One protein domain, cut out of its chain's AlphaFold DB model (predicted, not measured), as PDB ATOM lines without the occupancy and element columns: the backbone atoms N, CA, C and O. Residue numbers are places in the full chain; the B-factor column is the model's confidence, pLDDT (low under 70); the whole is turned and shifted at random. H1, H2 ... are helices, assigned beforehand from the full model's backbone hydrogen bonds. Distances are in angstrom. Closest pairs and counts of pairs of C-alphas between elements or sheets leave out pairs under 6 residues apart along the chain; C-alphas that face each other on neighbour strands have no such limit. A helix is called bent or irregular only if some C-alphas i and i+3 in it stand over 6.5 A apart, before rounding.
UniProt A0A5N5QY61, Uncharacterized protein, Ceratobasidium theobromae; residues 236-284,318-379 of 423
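AT A GLANCE: This is residues 236 to 284 and 318 to 379 of the 423 residues of an uncharacterized protein of Ceratobasidium theobromae (UniProt A0A5N5QY61). The hairpin H1b-H2 and H6, crossing it, form a three-helix bundle. Residues 236 to 243 of H1 stick out; short helices H3, H4 and H5 follow H2. The printed part has 111 residues with six named helices, which hold 83 of them, and no named strand; its class is all helix, and it is compact, with a radius of gyration of the C-alphas of 14.9 A and spans of 42 by 32 by 28 A.

HOW THE PARTS SIT: H1, residues 236 to 257, assigned as one helix by its hydrogen bonds, is bent (C-alphas 244 and 247 are 7.7 A apart) into H1a, to 244, and H1b, from 247. H1b touches H2, residues 263 to 281, irregular with C-alphas 277 and 280 7.2 A apart; the closest C-alphas, Leu 252 and Ala 270, are 5.9 A apart, at a shallow tilt of 17 degrees, opposite ways. H3, residues 318 to 327, is close to but not clearly touching H2, closest C-alphas His 281 and Ile 322, 6.4 A. H4, residues 330 to 333, is apart from H2. H6, residues 359 to 378, touches H1b at a steep tilt of 40 degrees, closest C-alphas Leu 256 and Lys 368, 5.8 A. H5, residues 342 to 349, is near H6. O i to N i+4 pairs are within hydrogen-bond range throughout H1a, H1b, H3, H5 and H6, and 13 of 15 in H2; H4 is too short for one.

IN THESE COORDINATES: H1a begins at C-alpha 236, (-49.468, -7.526, -3.828). H2 is 27.9 A long; H6, 28.2 A, ends at C-alpha 378, (-37.800, -10.001, 8.778).

THE WHOLE: Residues 285 to 317 are not printed; C-alphas 284 and 318 are 7.6 A apart. Residues 281 to 284 and 318 to 360 have pLDDT under 70.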
ATOM      1  N   ALA A 236     -48.849  -6.204  -3.780       88.94
ATOM      2  CA  ALA A 236     -49.468  -7.526  -3.828       88.94
ATOM      3  C   ALA A 236     -48.438  -8.663  -3.710       88.94
ATOM      4  O   ALA A 236     -48.722  -9.704  -3.117       88.94
ATOM      5  N   LEU A 237     -47.237  -8.472  -4.261       89.38
ATOM      6  CA  LEU A 237     -46.153  -9.448  -4.201       89.38
ATOM      7  C   LEU A 237     -45.617  -9.616  -2.769       89.38
ATOM      8  O   LEU A 237     -45.497 -10.750  -2.301       89.38
ATOM      9  N   PHE A 238     -45.370  -8.518  -2.044       87.62
ATOM     10  CA  PHE A 238     -44.980  -8.553  -0.631       87.62
ATOM     11  C   PHE A 238     -46.076  -9.165   0.240       87.62
ATOM     12  O   PHE A 238     -45.788 -10.064   1.035       87.62
ATOM     13  N   GLN A 239     -47.339  -8.787   0.023       91.50
ATOM     14  CA  GLN A 239     -48.457  -9.419   0.722       91.50
ATOM     15  C   GLN A 239     -48.528 -10.928   0.438       91.50
ATOM     16  O   GLN A 239     -48.802 -11.722   1.337       91.50
ATOM     17  N   GLY A 240     -48.235 -11.354  -0.794       91.44
ATOM     18  CA  GLY A 240     -48.152 -12.766  -1.162       91.44
ATOM     19  C   GLY A 240     -47.082 -13.531  -0.376       91.44
ATOM     20  O   GLY A 240     -47.323 -14.673   0.028       91.44
ATOM     21  N   PHE A 241     -45.927 -12.911  -0.113       90.44
ATOM     22  CA  PHE A 241     -44.893 -13.491   0.746       90.44
ATOM     23  C   PHE A 241     -45.351 -13.602   2.198       90.44
ATOM     24  O   PHE A 241     -45.232 -14.678   2.786       90.44
ATOM     25  N   ILE A 242     -45.927 -12.533   2.747       93.06
ATOM     26  CA  ILE A 242     -46.444 -12.505   4.118       93.06
ATOM     27  C   ILE A 242     -47.514 -13.588   4.309       93.06
ATOM     28  O   ILE A 242     -47.383 -14.432   5.192       93.06
ATOM     29  N   ASN A 243     -48.503 -13.668   3.414       92.06
ATOM     30  CA  ASN A 243     -49.564 -14.682   3.458       92.06
ATOM     31  C   ASN A 243     -49.024 -16.117   3.344       92.06
ATOM     32  O   ASN A 243     -49.597 -17.068   3.882       92.06
ATOM     33  N   ARG A 244     -47.923 -16.311   2.608       90.56
ATOM     34  CA  ARG A 244     -47.320 -17.635   2.437       90.56
ATOM     35  C   ARG A 244     -46.471 -18.039   3.635       90.56
ATOM     36  O   ARG A 244     -46.492 -19.213   3.990       90.56
ATOM     37  N   TYR A 245     -45.736 -17.125   4.253       94.06
ATOM     38  CA  TYR A 245     -44.702 -17.493   5.224       94.06
ATOM     39  C   TYR A 245     -44.983 -17.036   6.656       94.06
ATOM     40  O   TYR A 245     -44.480 -17.675   7.571       94.06
ATOM     41  N   GLY A 246     -45.810 -16.009   6.869       94.44
ATOM     42  CA  GLY A 246     -46.008 -15.359   8.169       94.44
ATOM     43  C   GLY A 246     -46.464 -16.333   9.252       94.44
ATOM     44  O   GLY A 246     -45.706 -16.616  10.182       94.44
ATOM     45  N   ASP A 247     -47.649 -16.919   9.082       94.25
ATOM     46  CA  ASP A 247     -48.203 -17.886  10.041       94.25
ATOM     47  C   ASP A 247     -47.395 -19.190  10.094       94.25
ATOM     48  O   ASP A 247     -47.300 -19.838  11.135       94.25
ATOM     49  N   ARG A 248     -46.779 -19.595   8.973       94.62
ATOM     50  CA  ARG A 248     -45.988 -20.835   8.901       94.62
ATOM     51  C   ARG A 248     -44.694 -20.727   9.709       94.62
ATOM     52  O   ARG A 248     -44.302 -21.700  10.349       94.62
ATOM     53  N   LEU A 249     -44.053 -19.558   9.702       96.00
ATOM     54  CA  LEU A 249     -42.882 -19.271  10.530       96.00
ATOM     55  C   LEU A 249     -43.256 -19.184  12.013       96.00
ATOM     56  O   LEU A 249     -42.543 -19.746  12.843       96.00
ATOM     57  N   GLU A 250     -44.394 -18.575  12.357       94.00
ATOM     58  CA  GLU A 250     -44.891 -18.585  13.739       94.00
ATOM     59  C   GLU A 250     -45.213 -19.990  14.244       94.00
ATOM     60  O   GLU A 250     -44.892 -20.326  15.384       94.00
ATOM     61  N   ASP A 251     -45.827 -20.822  13.404       94.06
ATOM     62  CA  ASP A 251     -46.134 -22.204  13.750       94.06
ATOM     63  C   ASP A 251     -44.856 -23.034  13.925       94.06
ATOM     64  O   ASP A 251     -44.709 -23.749  14.918       94.06
ATOM     65  N   LEU A 252     -43.873 -22.863  13.034       95.19
ATOM     66  CA  LEU A 252     -42.548 -23.463  13.190       95.19
ATOM     67  C   LEU A 252     -41.879 -23.012  14.499       95.19
ATOM     68  O   LEU A 252     -41.380 -23.850  15.253       95.19
ATOM     69  N   ARG A 253     -41.922 -21.712  14.821       95.06
ATOM     70  CA  ARG A 253     -41.429 -21.170  16.096       95.06
ATOM     71  C   ARG A 253     -42.131 -21.827  17.287       95.06
ATOM     72  O   ARG A 253     -41.466 -22.219  18.246       95.06
ATOM     73  N   ARG A 254     -43.457 -21.997  17.234       93.56
ATOM     74  CA  ARG A 254     -44.250 -22.647  18.290       93.56
ATOM     75  C   ARG A 254     -43.868 -24.116  18.466       93.56
ATOM     76  O   ARG A 254     -43.684 -24.551  19.600       93.56
ATOM     77  N   ILE A 255     -43.701 -24.862  17.372       93.88
ATOM     78  CA  ILE A 255     -43.254 -26.265  17.389       93.88
ATOM     79  C   ILE A 255     -41.890 -26.380  18.074       93.88
ATOM     80  O   ILE A 255     -41.740 -27.191  18.983       93.88
ATOM     81  N   LEU A 256     -40.932 -25.528  17.701       92.94
ATOM     82  CA  LEU A 256     -39.573 -25.539  18.253       92.94
ATOM     83  C   LEU A 256     -39.496 -25.079  19.719       92.94
ATOM     84  O   LEU A 256     -38.546 -25.424  20.421       92.94
ATOM     85  N   ARG A 257     -40.467 -24.289  20.195       92.06
ATOM     86  CA  ARG A 257     -40.550 -23.826  21.594       92.06
ATOM     87  C   ARG A 257     -41.293 -24.794  22.517       92.06
ATOM     88  O   ARG A 257     -41.168 -24.665  23.732       92.06
ATOM     89  N   HIS A 258     -42.077 -25.721  21.975       88.00
ATOM     90  CA  HIS A 258     -42.957 -26.566  22.772       88.00
ATOM     91  C   HIS A 258     -42.171 -27.622  23.567       88.00
ATOM     92  O   HIS A 258     -41.572 -28.525  22.991       88.00
ATOM     93  N   SER A 259     -42.216 -27.537  24.897       78.81
ATOM     94  CA  SER A 259     -41.488 -28.429  25.811       78.81
ATOM     95  C   SER A 259     -42.168 -29.781  26.068       78.81
ATOM     96  O   SER A 259     -41.551 -30.654  26.667       78.81
ATOM     97  N   GLY A 260     -43.417 -29.970  25.630       81.75
ATOM     98  CA  GLY A 260     -44.208 -31.180  25.896       81.75
ATOM     99  C   GLY A 260     -44.022 -32.343  24.912       81.75
ATOM    100  O   GLY A 260     -44.622 -33.393  25.122       81.75
ATOM    101  N   ARG A 261     -43.228 -32.183  23.842       86.62
ATOM    102  CA  ARG A 261     -43.017 -33.207  22.797       86.62
ATOM    103  C   ARG A 261     -41.634 -33.835  22.882       86.62
ATOM    104  O   ARG A 261     -40.672 -33.189  23.299       86.62
ATOM    105  N   SER A 262     -41.521 -35.077  22.411       87.19
ATOM    106  CA  SER A 262     -40.216 -35.731  22.296       87.19
ATOM    107  C   SER A 262     -39.345 -35.042  21.226       87.19
ATOM    108  O   SER A 262     -39.872 -34.570  20.215       87.19
ATOM    109  N   PRO A 263     -38.008 -34.985  21.386       84.31
ATOM    110  CA  PRO A 263     -37.136 -34.352  20.393       84.31
ATOM    111  C   PRO A 263     -37.267 -34.923  18.964       84.31
ATOM    112  O   PRO A 263     -37.306 -34.133  18.020       84.31
ATOM    113  N   PRO A 264     -37.399 -36.248  18.741       82.50
ATOM    114  CA  PRO A 264     -37.629 -36.785  17.397       82.50
ATOM    115  C   PRO A 264     -38.946 -36.311  16.769       82.50
ATOM    116  O   PRO A 264     -38.972 -35.952  15.592       82.50
ATOM    117  N   GLU A 265     -40.024 -36.255  17.555       86.06
ATOM    118  CA  GLU A 265     -41.337 -35.781  17.105       86.06
ATOM    119  C   GLU A 265     -41.299 -34.292  16.736       86.06
ATOM    120  O   GLU A 265     -41.727 -33.906  15.647       86.06
ATOM    121  N   THR A 266     -40.703 -33.455  17.592       88.75
ATOM    122  CA  THR A 266     -40.494 -32.026  17.310       88.75
ATOM    123  C   THR A 266     -39.678 -31.827  16.034       88.75
ATOM    124  O   THR A 266     -40.015 -30.973  15.212       88.75
ATOM    125  N   ALA A 267     -38.629 -32.630  15.830       83.12
ATOM    126  CA  ALA A 267     -37.799 -32.543  14.636       83.12
ATOM    127  C   ALA A 267     -38.553 -32.958  13.360       83.12
ATOM    128  O   ALA A 267     -38.393 -32.311  12.323       83.12
ATOM    129  N   ALA A 268     -39.382 -34.003  13.426       81.12
ATOM    130  CA  ALA A 268     -40.215 -34.441  12.309       81.12
ATOM    131  C   ALA A 268     -41.224 -33.355  11.896       81.12
ATOM    132  O   ALA A 268     -41.265 -32.974  10.726       81.12
ATOM    133  N   LEU A 269     -41.949 -32.777  12.862       88.38
ATOM    134  CA  LEU A 269     -42.910 -31.696  12.613       88.38
ATOM    135  C   LEU A 269     -42.233 -30.435  12.063       88.38
ATOM    136  O   LEU A 269     -42.726 -29.820  11.119       88.38
ATOM    137  N   ALA A 270     -41.081 -30.043  12.614       87.56
ATOM    138  CA  ALA A 270     -40.339 -28.880  12.129       87.56
ATOM    139  C   ALA A 270     -39.923 -29.043  10.656       87.56
ATOM    140  O   ALA A 270     -40.098 -28.126   9.851       87.56
ATOM    141  N   ARG A 271     -39.423 -30.226  10.281       80.19
ATOM    142  CA  ARG A 271     -39.066 -30.549   8.891       80.19
ATOM    143  C   ARG A 271     -40.270 -30.521   7.968       80.19
ATOM    144  O   ARG A 271     -40.173 -29.954   6.886       80.19
ATOM    145  N   GLU A 272     -41.390 -31.097   8.395       82.81
ATOM    146  CA  GLU A 272     -42.640 -31.062   7.638       82.81
ATOM    147  C   GLU A 272     -43.049 -29.615   7.333       82.81
ATOM    148  O   GLU A 272     -43.319 -29.275   6.181       82.81
ATOM    149  N   LYS A 273     -42.999 -28.719   8.329       88.44
ATOM    150  CA  LYS A 273     -43.325 -27.295   8.138       88.44
ATOM    151  C   LYS A 273     -42.374 -26.592   7.175       88.44
ATOM    152  O   LYS A 273     -42.832 -25.830   6.323       88.44
ATOM    153  N   VAL A 274     -41.072 -26.862   7.272       82.69
ATOM    154  CA  VAL A 274     -40.081 -26.339   6.317       82.69
ATOM    155  C   VAL A 274     -40.366 -26.854   4.908       82.69
ATOM    156  O   VAL A 274     -40.359 -26.071   3.960       82.69
ATOM    157  N   LEU A 275     -40.680 -28.143   4.766       78.00
ATOM    158  CA  LEU A 275     -41.011 -28.736   3.478       78.00
ATOM    159  C   LEU A 275     -42.247 -28.063   2.879       78.00
ATOM    160  O   LEU A 275     -42.165 -27.579   1.758       78.00
ATOM    161  N   ILE A 276     -43.331 -27.908   3.647       82.56
ATOM    162  CA  ILE A 276     -44.555 -27.202   3.228       82.56
ATOM    163  C   ILE A 276     -44.245 -25.792   2.700       82.56
ATOM    164  O   ILE A 276     -44.803 -25.376   1.684       82.56
ATOM    165  N   MET A 277     -43.355 -25.048   3.368       84.50
ATOM    166  CA  MET A 277     -42.946 -23.702   2.944       84.50
ATOM    167  C   MET A 277     -42.152 -23.699   1.628       84.50
ATOM    168  O   MET A 277     -42.256 -22.751   0.841       84.50
ATOM    169  N   LEU A 278     -41.368 -24.747   1.377       79.00
ATOM    170  CA  LEU A 278     -40.502 -24.869   0.207       79.00
ATOM    171  C   LEU A 278     -41.171 -25.570  -0.985       79.00
ATOM    172  O   LEU A 278     -40.745 -25.344  -2.116       79.00
ATOM    173  N   THR A 279     -42.222 -26.370  -0.770       75.56
ATOM    174  CA  THR A 279     -42.916 -27.157  -1.809       75.56
ATOM    175  C   THR A 279     -43.288 -26.351  -3.059       75.56
ATOM    176  O   THR A 279     -43.052 -26.854  -4.155       75.56
ATOM    177  N   PRO A 280     -43.793 -25.100  -2.976       75.69
ATOM    178  CA  PRO A 280     -44.111 -24.319  -4.177       75.69
ATOM    179  C   PRO A 280     -42.910 -24.047  -5.096       75.69
ATOM    180  O   PRO A 280     -43.095 -23.739  -6.269       75.69
ATOM    181  N   HIS A 281     -41.689 -24.157  -4.568       68.00
ATOM    182  CA  HIS A 281     -40.431 -23.959  -5.294       68.00
ATOM    183  C   HIS A 281     -39.784 -25.281  -5.725       68.00
ATOM    184  O   HIS A 281     -38.752 -25.287  -6.397       68.00
ATOM    185  N   MET A 282     -40.387 -26.413  -5.356       63.03
ATOM    186  CA  MET A 282     -39.969 -27.746  -5.774       63.03
ATOM    187  C   MET A 282     -40.584 -28.068  -7.131       63.03
ATOM    188  O   MET A 282     -41.641 -28.685  -7.229       63.03
ATOM    189  N   VAL A 283     -39.912 -27.663  -8.204       54.03
ATOM    190  CA  VAL A 283     -40.308 -28.093  -9.548       54.03
ATOM    191  C   VAL A 283     -39.832 -29.531  -9.757       54.03
ATOM    192  O   VAL A 283     -38.628 -29.803  -9.808       54.03
ATOM    193  N   LEU A 284     -40.782 -30.459  -9.880       50.66
ATOM    194  CA  LEU A 284     -40.494 -31.797 -10.387       50.66
ATOM    195  C   LEU A 284     -40.004 -31.669 -11.837       50.66
ATOM    196  O   LEU A 284     -40.580 -30.885 -12.599       50.66
ATOM    197  N   TRP A 318     -33.902 -33.050  -5.343       46.62
ATOM    198  CA  TRP A 318     -34.838 -31.923  -5.303       46.62
ATOM    199  C   TRP A 318     -34.248 -30.726  -4.530       46.62
ATOM    200  O   TRP A 318     -34.494 -29.591  -4.918       46.62
ATOM    201  N   ILE A 319     -33.366 -30.966  -3.549       46.59
ATOM    202  CA  ILE A 319     -32.575 -29.929  -2.868       46.59
ATOM    203  C   ILE A 319     -31.610 -29.231  -3.827       46.59
ATOM    204  O   ILE A 319     -31.625 -28.008  -3.879       46.59
ATOM    205  N   LYS A 320     -30.817 -29.949  -4.645       48.44
ATOM    206  CA  LYS A 320     -30.010 -29.296  -5.701       48.44
ATOM    207  C   LYS A 320     -30.880 -28.542  -6.698       48.44
ATOM    208  O   LYS A 320     -30.404 -27.565  -7.260       48.44
ATOM    209  N   ARG A 321     -32.125 -28.968  -6.939       50.50
ATOM    210  CA  ARG A 321     -33.076 -28.243  -7.797       50.50
ATOM    211  C   ARG A 321     -33.563 -26.952  -7.139       50.50
ATOM    212  O   ARG A 321     -33.456 -25.922  -7.787       50.50
ATOM    213  N   ILE A 322     -33.983 -26.973  -5.870       48.12
ATOM    214  CA  ILE A 322     -34.301 -25.747  -5.117       48.12
ATOM    215  C   ILE A 322     -33.082 -24.842  -5.049       48.12
ATOM    216  O   ILE A 322     -33.181 -23.681  -5.413       48.12
ATOM    217  N   TYR A 323     -31.931 -25.371  -4.640       44.53
ATOM    218  CA  TYR A 323     -30.673 -24.638  -4.592       44.53
ATOM    219  C   TYR A 323     -30.370 -24.008  -5.953       44.53
ATOM    220  O   TYR A 323     -30.119 -22.815  -6.015       44.53
ATOM    221  N   ARG A 324     -30.498 -24.750  -7.063       43.78
ATOM    222  CA  ARG A 324     -30.307 -24.217  -8.421       43.78
ATOM    223  C   ARG A 324     -31.327 -23.133  -8.782       43.78
ATOM    224  O   ARG A 324     -30.924 -22.093  -9.289       43.78
ATOM    225  N   SER A 325     -32.609 -23.335  -8.489       42.03
ATOM    226  CA  SER A 325     -33.686 -22.373  -8.760       42.03
ATOM    227  C   SER A 325     -33.572 -21.102  -7.912       42.03
ATOM    228  O   SER A 325     -33.751 -20.009  -8.439       42.03
ATOM    229  N   CYS A 326     -33.193 -21.214  -6.638       41.28
ATOM    230  CA  CYS A 326     -32.869 -20.082  -5.774       41.28
ATOM    231  C   CYS A 326     -31.564 -19.399  -6.229       41.28
ATOM    232  O   CYS A 326     -31.521 -18.176  -6.316       41.28
ATOM    233  N   SER A 327     -30.541 -20.166  -6.634       38.41
ATOM    234  CA  SER A 327     -29.249 -19.671  -7.156       38.41
ATOM    235  C   SER A 327     -29.309 -19.011  -8.542       38.41
ATOM    236  O   SER A 327     -28.339 -18.390  -8.994       38.41
ATOM    237  N   GLY A 328     -30.439 -19.167  -9.235       39.88
ATOM    238  CA  GLY A 328     -30.742 -18.500 -10.498       39.88
ATOM    239  C   GLY A 328     -31.340 -17.104 -10.323       39.88
ATOM    240  O   GLY A 328     -31.434 -16.373 -11.305       39.88
ATOM    241  N   SER A 329     -31.729 -16.718  -9.099       43.72
ATOM    242  CA  SER A 329     -32.200 -15.363  -8.806       43.72
ATOM    243  C   SER A 329     -31.062 -14.348  -9.014       43.72
ATOM    244  O   SER A 329     -29.951 -14.595  -8.532       43.72
ATOM    245  N   PRO A 330     -31.300 -13.198  -9.677       38.69
ATOM    246  CA  PRO A 330     -30.299 -12.139  -9.853       38.69
ATOM    247  C   PRO A 330     -29.661 -11.688  -8.532       38.69
ATOM    248  O   PRO A 330     -28.465 -11.418  -8.484       38.69
ATOM    249  N   THR A 331     -30.428 -11.712  -7.437       37.31
ATOM    250  CA  THR A 331     -29.958 -11.397  -6.078       37.31
ATOM    251  C   THR A 331     -28.947 -12.424  -5.554       37.31
ATOM    252  O   THR A 331     -28.033 -12.083  -4.814       37.31
ATOM    253  N   VAL A 332     -29.064 -13.691  -5.965       37.34
ATOM    254  CA  VAL A 332     -28.160 -14.776  -5.547       37.34
ATOM    255  C   VAL A 332     -26.933 -14.874  -6.457       37.34
ATOM    256  O   VAL A 332     -25.893 -15.360  -6.022       37.34
ATOM    257  N   ALA A 333     -26.988 -14.332  -7.679       37.25
ATOM    258  CA  ALA A 333     -25.814 -14.194  -8.542       37.25
ATOM    259  C   ALA A 333     -24.717 -13.305  -7.921       37.25
ATOM    260  O   ALA A 333     -23.538 -13.580  -8.128       37.25
ATOM    261  N   VAL A 334     -25.103 -12.311  -7.110       37.56
ATOM    262  CA  VAL A 334     -24.197 -11.466  -6.306       37.56
ATOM    263  C   VAL A 334     -23.599 -12.239  -5.118       37.56
ATOM    264  O   VAL A 334     -22.474 -11.985  -4.707       37.56
ATOM    265  N   LEU A 335     -24.308 -13.255  -4.614       37.06
ATOM    266  CA  LEU A 335     -23.882 -14.100  -3.492       37.06
ATOM    267  C   LEU A 335     -23.017 -15.307  -3.915       37.06
ATOM    268  O   LEU A 335     -22.611 -16.087  -3.055       37.06
ATOM    269  N   ARG A 336     -22.699 -15.462  -5.214       37.75
ATOM    270  CA  ARG A 336     -21.914 -16.565  -5.827       37.75
ATOM    271  C   ARG A 336     -20.421 -16.595  -5.457       37.75
ATOM    272  O   ARG A 336     -19.583 -16.963  -6.275       37.75
ATOM    273  N   SER A 337     -20.055 -16.265  -4.224       42.00
ATOM    274  CA  SER A 337     -18.810 -16.813  -3.677       42.00
ATOM    275  C   SER A 337     -19.096 -18.264  -3.274       42.00
ATOM    276  O   SER A 337     -20.094 -18.502  -2.603       42.00
ATOM    277  N   ASP A 338     -18.271 -19.221  -3.704       39.06
ATOM    278  CA  ASP A 338     -18.418 -20.693  -3.597       39.06
ATOM    279  C   ASP A 338     -18.508 -21.287  -2.166       39.06
ATOM    280  O   ASP A 338     -17.981 -22.357  -1.855       39.06
ATOM    281  N   LYS A 339     -19.182 -20.621  -1.234       52.81
ATOM    282  CA  LYS A 339     -19.434 -21.105   0.117       52.81
ATOM    283  C   LYS A 339     -20.936 -21.109   0.336       52.81
ATOM    284  O   LYS A 339     -21.531 -20.045   0.445       52.81
ATOM    285  N   LEU A 340     -21.509 -22.311   0.486       45.84
ATOM    286  CA  LEU A 340     -22.867 -22.487   1.011       45.84
ATOM    287  C   LEU A 340     -23.068 -21.524   2.181       45.84
ATOM    288  O   LEU A 340     -22.259 -21.530   3.127       45.84
ATOM    289  N   THR A 341     -24.125 -20.726   2.101       50.72
ATOM    290  CA  THR A 341     -24.550 -19.822   3.168       50.72
ATOM    291  C   THR A 341     -24.830 -20.622   4.446       50.72
ATOM    292  O   THR A 341     -25.024 -21.845   4.423       50.72
ATOM    293  N   LYS A 342     -24.836 -19.951   5.605       49.78
ATOM    294  CA  LYS A 342     -25.143 -20.579   6.909       49.78
ATOM    295  C   LYS A 342     -26.477 -21.346   6.845       49.78
ATOM    296  O   LYS A 342     -26.576 -22.455   7.364       49.78
ATOM    297  N   GLN A 343     -27.449 -20.779   6.136       48.16
ATOM    298  CA  GLN A 343     -28.806 -21.273   5.937       48.16
ATOM    299  C   GLN A 343     -28.843 -22.540   5.066       48.16
ATOM    300  O   GLN A 343     -29.529 -23.505   5.400       48.16
ATOM    301  N   GLU A 344     -28.057 -22.594   3.990       50.19
ATOM    302  CA  GLU A 344     -27.995 -23.766   3.101       50.19
ATOM    303  C   GLU A 344     -27.285 -24.957   3.753       50.19
ATOM    304  O   GLU A 344     -27.724 -26.100   3.610       50.19
ATOM    305  N   ARG A 345     -26.229 -24.708   4.543       51.97
ATOM    306  CA  ARG A 345     -25.591 -25.764   5.353       51.97
ATOM    307  C   ARG A 345     -26.537 -26.313   6.410       51.97
ATOM    308  O   ARG A 345     -26.463 -27.497   6.728       51.97
ATOM    309  N   LEU A 346     -27.401 -25.466   6.970       49.25
ATOM    310  CA  LEU A 346     -28.406 -25.909   7.926       49.25
ATOM    311  C   LEU A 346     -29.428 -26.823   7.257       49.25
ATOM    312  O   LEU A 346     -29.708 -27.890   7.796       49.25
ATOM    313  N   LEU A 347     -29.942 -26.422   6.091       49.91
ATOM    314  CA  LEU A 347     -30.893 -27.223   5.330       49.91
ATOM    315  C   LEU A 347     -30.297 -28.586   4.969       49.91
ATOM    316  O   LEU A 347     -30.975 -29.584   5.131       49.91
ATOM    317  N   ALA A 348     -29.026 -28.662   4.570       47.41
ATOM    318  CA  ALA A 348     -28.362 -29.944   4.320       47.41
ATOM    319  C   ALA A 348     -28.289 -30.828   5.585       47.41
ATOM    320  O   ALA A 348     -28.646 -32.003   5.546       47.41
ATOM    321  N   LYS A 349     -27.924 -30.244   6.737       46.94
ATOM    322  CA  LYS A 349     -27.855 -30.950   8.032       46.94
ATOM    323  C   LYS A 349     -29.209 -31.429   8.555       46.94
ATOM    324  O   LYS A 349     -29.239 -32.255   9.463       46.94
ATOM    325  N   THR A 350     -30.330 -30.921   8.042       47.38
ATOM    326  CA  THR A 350     -31.647 -31.415   8.456       47.38
ATOM    327  C   THR A 350     -31.994 -32.760   7.827       47.38
ATOM    328  O   THR A 350     -32.939 -33.378   8.303       47.38
ATOM    329  N   PHE A 351     -31.252 -33.263   6.839       45.53
ATOM    330  CA  PHE A 351     -31.514 -34.566   6.209       45.53
ATOM    331  C   PHE A 351     -30.605 -35.687   6.728       45.53
ATOM    332  O   PHE A 351     -31.018 -36.844   6.726       45.53
ATOM    333  N   ASP A 352     -29.435 -35.347   7.271       43.53
ATOM    334  CA  ASP A 352     -28.532 -36.300   7.919       43.53
ATOM    335  C   ASP A 352     -28.989 -36.555   9.363       43.53
ATOM    336  O   ASP A 352     -28.566 -35.885  10.306       43.53
ATOM    337  N   PHE A 353     -29.891 -37.517   9.553       45.62
ATOM    338  CA  PHE A 353     -30.215 -38.043  10.879       45.62
ATOM    339  C   PHE A 353     -29.637 -39.453  11.018       45.62
ATOM    340  O   PHE A 353     -30.262 -40.417  10.586       45.62
ATOM    341  N   PRO A 354     -28.443 -39.609  11.610       47.22
ATOM    342  CA  PRO A 354     -28.088 -40.866  12.250       47.22
ATOM    343  C   PRO A 354     -29.093 -41.157  13.375       47.22
ATOM    344  O   PRO A 354     -29.578 -40.217  14.009       47.22
ATOM    345  N   ASP A 355     -29.324 -42.434  13.686       50.19
ATOM    346  CA  ASP A 355     -30.144 -42.945  14.806       50.19
ATOM    347  C   ASP A 355     -29.604 -42.570  16.213       50.19
ATOM    348  O   ASP A 355     -29.736 -43.316  17.182       50.19
ATOM    349  N   SER A 356     -28.945 -41.419  16.358       53.97
ATOM    350  CA  SER A 356     -28.393 -40.940  17.620       53.97
ATOM    351  C   SER A 356     -29.438 -40.126  18.393       53.97
ATOM    352  O   SER A 356     -29.901 -39.093  17.897       53.97
ATOM    353  N   PRO A 357     -29.762 -40.503  19.643       57.19
ATOM    354  CA  PRO A 357     -30.774 -39.823  20.454       57.19
ATOM    355  C   PRO A 357     -30.388 -38.387  20.859       57.19
ATOM    356  O   PRO A 357     -31.257 -37.607  21.241       57.19
ATOM    357  N   PHE A 358     -29.110 -38.000  20.742       59.53
ATOM    358  CA  PHE A 358     -28.609 -36.679  21.152       59.53
ATOM    359  C   PHE A 358     -28.622 -35.624  20.032       59.53
ATOM    360  O   PHE A 358     -28.738 -34.428  20.305       59.53
ATOM    361  N   LEU A 359     -28.537 -36.046  18.767       66.50
ATOM    362  CA  LEU A 359     -28.559 -35.150  17.605       66.50
ATOM    363  C   LEU A 359     -29.864 -34.337  17.449       66.50
ATOM    364  O   LEU A 359     -29.752 -33.140  17.165       66.50
ATOM    365  N   PRO A 360     -31.075 -34.898  17.680       67.75
ATOM    366  CA  PRO A 360     -32.318 -34.129  17.619       67.75
ATOM    367  C   PRO A 360     -32.295 -32.870  18.492       67.75
ATOM    368  O   PRO A 360     -32.687 -31.796  18.040       67.75
ATOM    369  N   GLN A 361     -31.804 -32.980  19.729       77.69
ATOM    370  CA  GLN A 361     -31.853 -31.889  20.704       77.69
ATOM    371  C   GLN A 361     -30.926 -30.728  20.315       77.69
ATOM    372  O   GLN A 361     -31.299 -29.555  20.418       77.69
ATOM    373  N   VAL A 362     -29.721 -31.051  19.833       79.12
ATOM    374  CA  VAL A 362     -28.742 -30.061  19.361       79.12
ATOM    375  C   VAL A 362     -29.270 -29.332  18.124       79.12
ATOM    376  O   VAL A 362     -29.187 -28.105  18.042       79.12
ATOM    377  N   LEU A 363     -29.868 -30.071  17.184       76.19
ATOM    378  CA  LEU A 363     -30.468 -29.505  15.978       76.19
ATOM    379  C   LEU A 363     -31.658 -28.598  16.298       76.19
ATOM    380  O   LEU A 363     -31.686 -27.471  15.814       76.19
ATOM    381  N   ILE A 364     -32.581 -29.026  17.165       84.50
ATOM    382  CA  ILE A 364     -33.731 -28.208  17.588       84.50
ATOM    383  C   ILE A 364     -33.265 -26.905  18.235       84.50
ATOM    384  O   ILE A 364     -33.787 -25.840  17.909       84.50
ATOM    385  N   THR A 365     -32.255 -26.968  19.107       87.12
ATOM    386  CA  THR A 365     -31.697 -25.772  19.753       87.12
ATOM    387  C   THR A 365     -31.139 -24.801  18.710       87.12
ATOM    388  O   THR A 365     -31.403 -23.601  18.766       87.12
ATOM    389  N   SER A 366     -30.429 -25.322  17.704       83.94
ATOM    390  CA  SER A 366     -29.893 -24.523  16.600       83.94
ATOM    391  C   SER A 366     -30.981 -23.946  15.684       83.94
ATOM    392  O   SER A 366     -30.882 -22.789  15.273       83.94
ATOM    393  N   TRP A 367     -32.020 -24.723  15.363       86.25
ATOM    394  CA  TRP A 367     -33.152 -24.280  14.543       86.25
ATOM    395  C   TRP A 367     -33.975 -23.217  15.250       86.25
ATOM    396  O   TRP A 367     -34.358 -22.243  14.612       86.25
ATOM    397  N   LYS A 368     -34.187 -23.358  16.563       91.44
ATOM    398  CA  LYS A 368     -34.853 -22.342  17.378       91.44
ATOM    399  C   LYS A 368     -34.143 -21.002  17.228       91.44
ATOM    400  O   LYS A 368     -34.776 -20.045  16.811       91.44
ATOM    401  N   VAL A 369     -32.832 -20.950  17.476       88.25
ATOM    402  CA  VAL A 369     -32.049 -19.706  17.341       88.25
ATOM    403  C   VAL A 369     -32.183 -19.115  15.937       88.25
ATOM    404  O   VAL A 369     -32.434 -17.928  15.801       88.25
ATOM    405  N   GLN A 370     -32.086 -19.933  14.891       85.31
ATOM    406  CA  GLN A 370     -32.137 -19.441  13.511       85.31
ATOM    407  C   GLN A 370     -33.518 -18.954  13.076       85.31
ATOM    408  O   GLN A 370     -33.608 -17.997  12.311       85.31
ATOM    409  N   VAL A 371     -34.593 -19.589  13.548       90.81
ATOM    410  CA  VAL A 371     -35.959 -19.119  13.293       90.81
ATOM    411  C   VAL A 371     -36.205 -17.799  14.017       90.81
ATOM    412  O   VAL A 371     -36.765 -16.891  13.413       90.81
ATOM    413  N   GLU A 372     -35.739 -17.649  15.261       91.25
ATOM    414  CA  GLU A 372     -35.826 -16.371  15.981       91.25
ATOM    415  C   GLU A 372     -34.989 -15.279  15.298       91.25
ATOM    416  O   GLU A 372     -35.497 -14.186  15.088       91.25
ATOM    417  N   GLU A 373     -33.750 -15.577  14.881       86.25
ATOM    418  CA  GLU A 373     -32.891 -14.650  14.122       86.25
ATOM    419  C   GLU A 373     -33.564 -14.213  12.810       86.25
ATOM    420  O   GLU A 373     -33.578 -13.028  12.484       86.25
ATOM    421  N   LEU A 374     -34.144 -15.157  12.059       86.62
ATOM    422  CA  LEU A 374     -34.831 -14.868  10.802       86.62
ATOM    423  C   LEU A 374     -36.081 -14.015  11.026       86.62
ATOM    424  O   LEU A 374     -36.284 -13.042  10.306       86.62
ATOM    425  N   MET A 375     -36.920 -14.375  11.998       91.75
ATOM    426  CA  MET A 375     -38.128 -13.611  12.305       91.75
ATOM    427  C   MET A 375     -37.780 -12.219  12.838       91.75
ATOM    428  O   MET A 375     -38.396 -11.250  12.418       91.75
ATOM    429  N   ALA A 376     -36.756 -12.082  13.682       84.81
ATOM    430  CA  ALA A 376     -36.280 -10.777  14.138       84.81
ATOM    431  C   ALA A 376     -35.687  -9.931  12.998       84.81
ATOM    432  O   ALA A 376     -35.798  -8.711  13.012       84.81
ATOM    433  N   TRP A 377     -35.060 -10.558  11.998       82.06
ATOM    434  CA  TRP A 377     -34.542  -9.849  10.826       82.06
ATOM    435  C   TRP A 377     -35.655  -9.391   9.872       82.06
ATOM    436  O   TRP A 377     -35.611  -8.260   9.377       82.06
ATOM    437  N   LEU A 378     -36.630 -10.275   9.617       88.31
ATOM    438  CA  LEU A 378     -37.800 -10.001   8.778       88.31
ATOM    439  C   LEU A 378     -38.708  -8.942   9.405       88.31
ATOM    440  O   LEU A 378     -39.215  -8.098   8.676       88.31
ATOM    441  N   ASP A 379     -38.897  -9.014  10.724       84.88
ATOM    442  CA  ASP A 379     -39.630  -8.043  11.542       84.88
ATOM    443  C   ASP A 379     -41.008  -7.672  10.964       84.88
ATOM    444  O   ASP A 379     -41.387  -6.509  10.837       84.88
TER     445      ASP A 379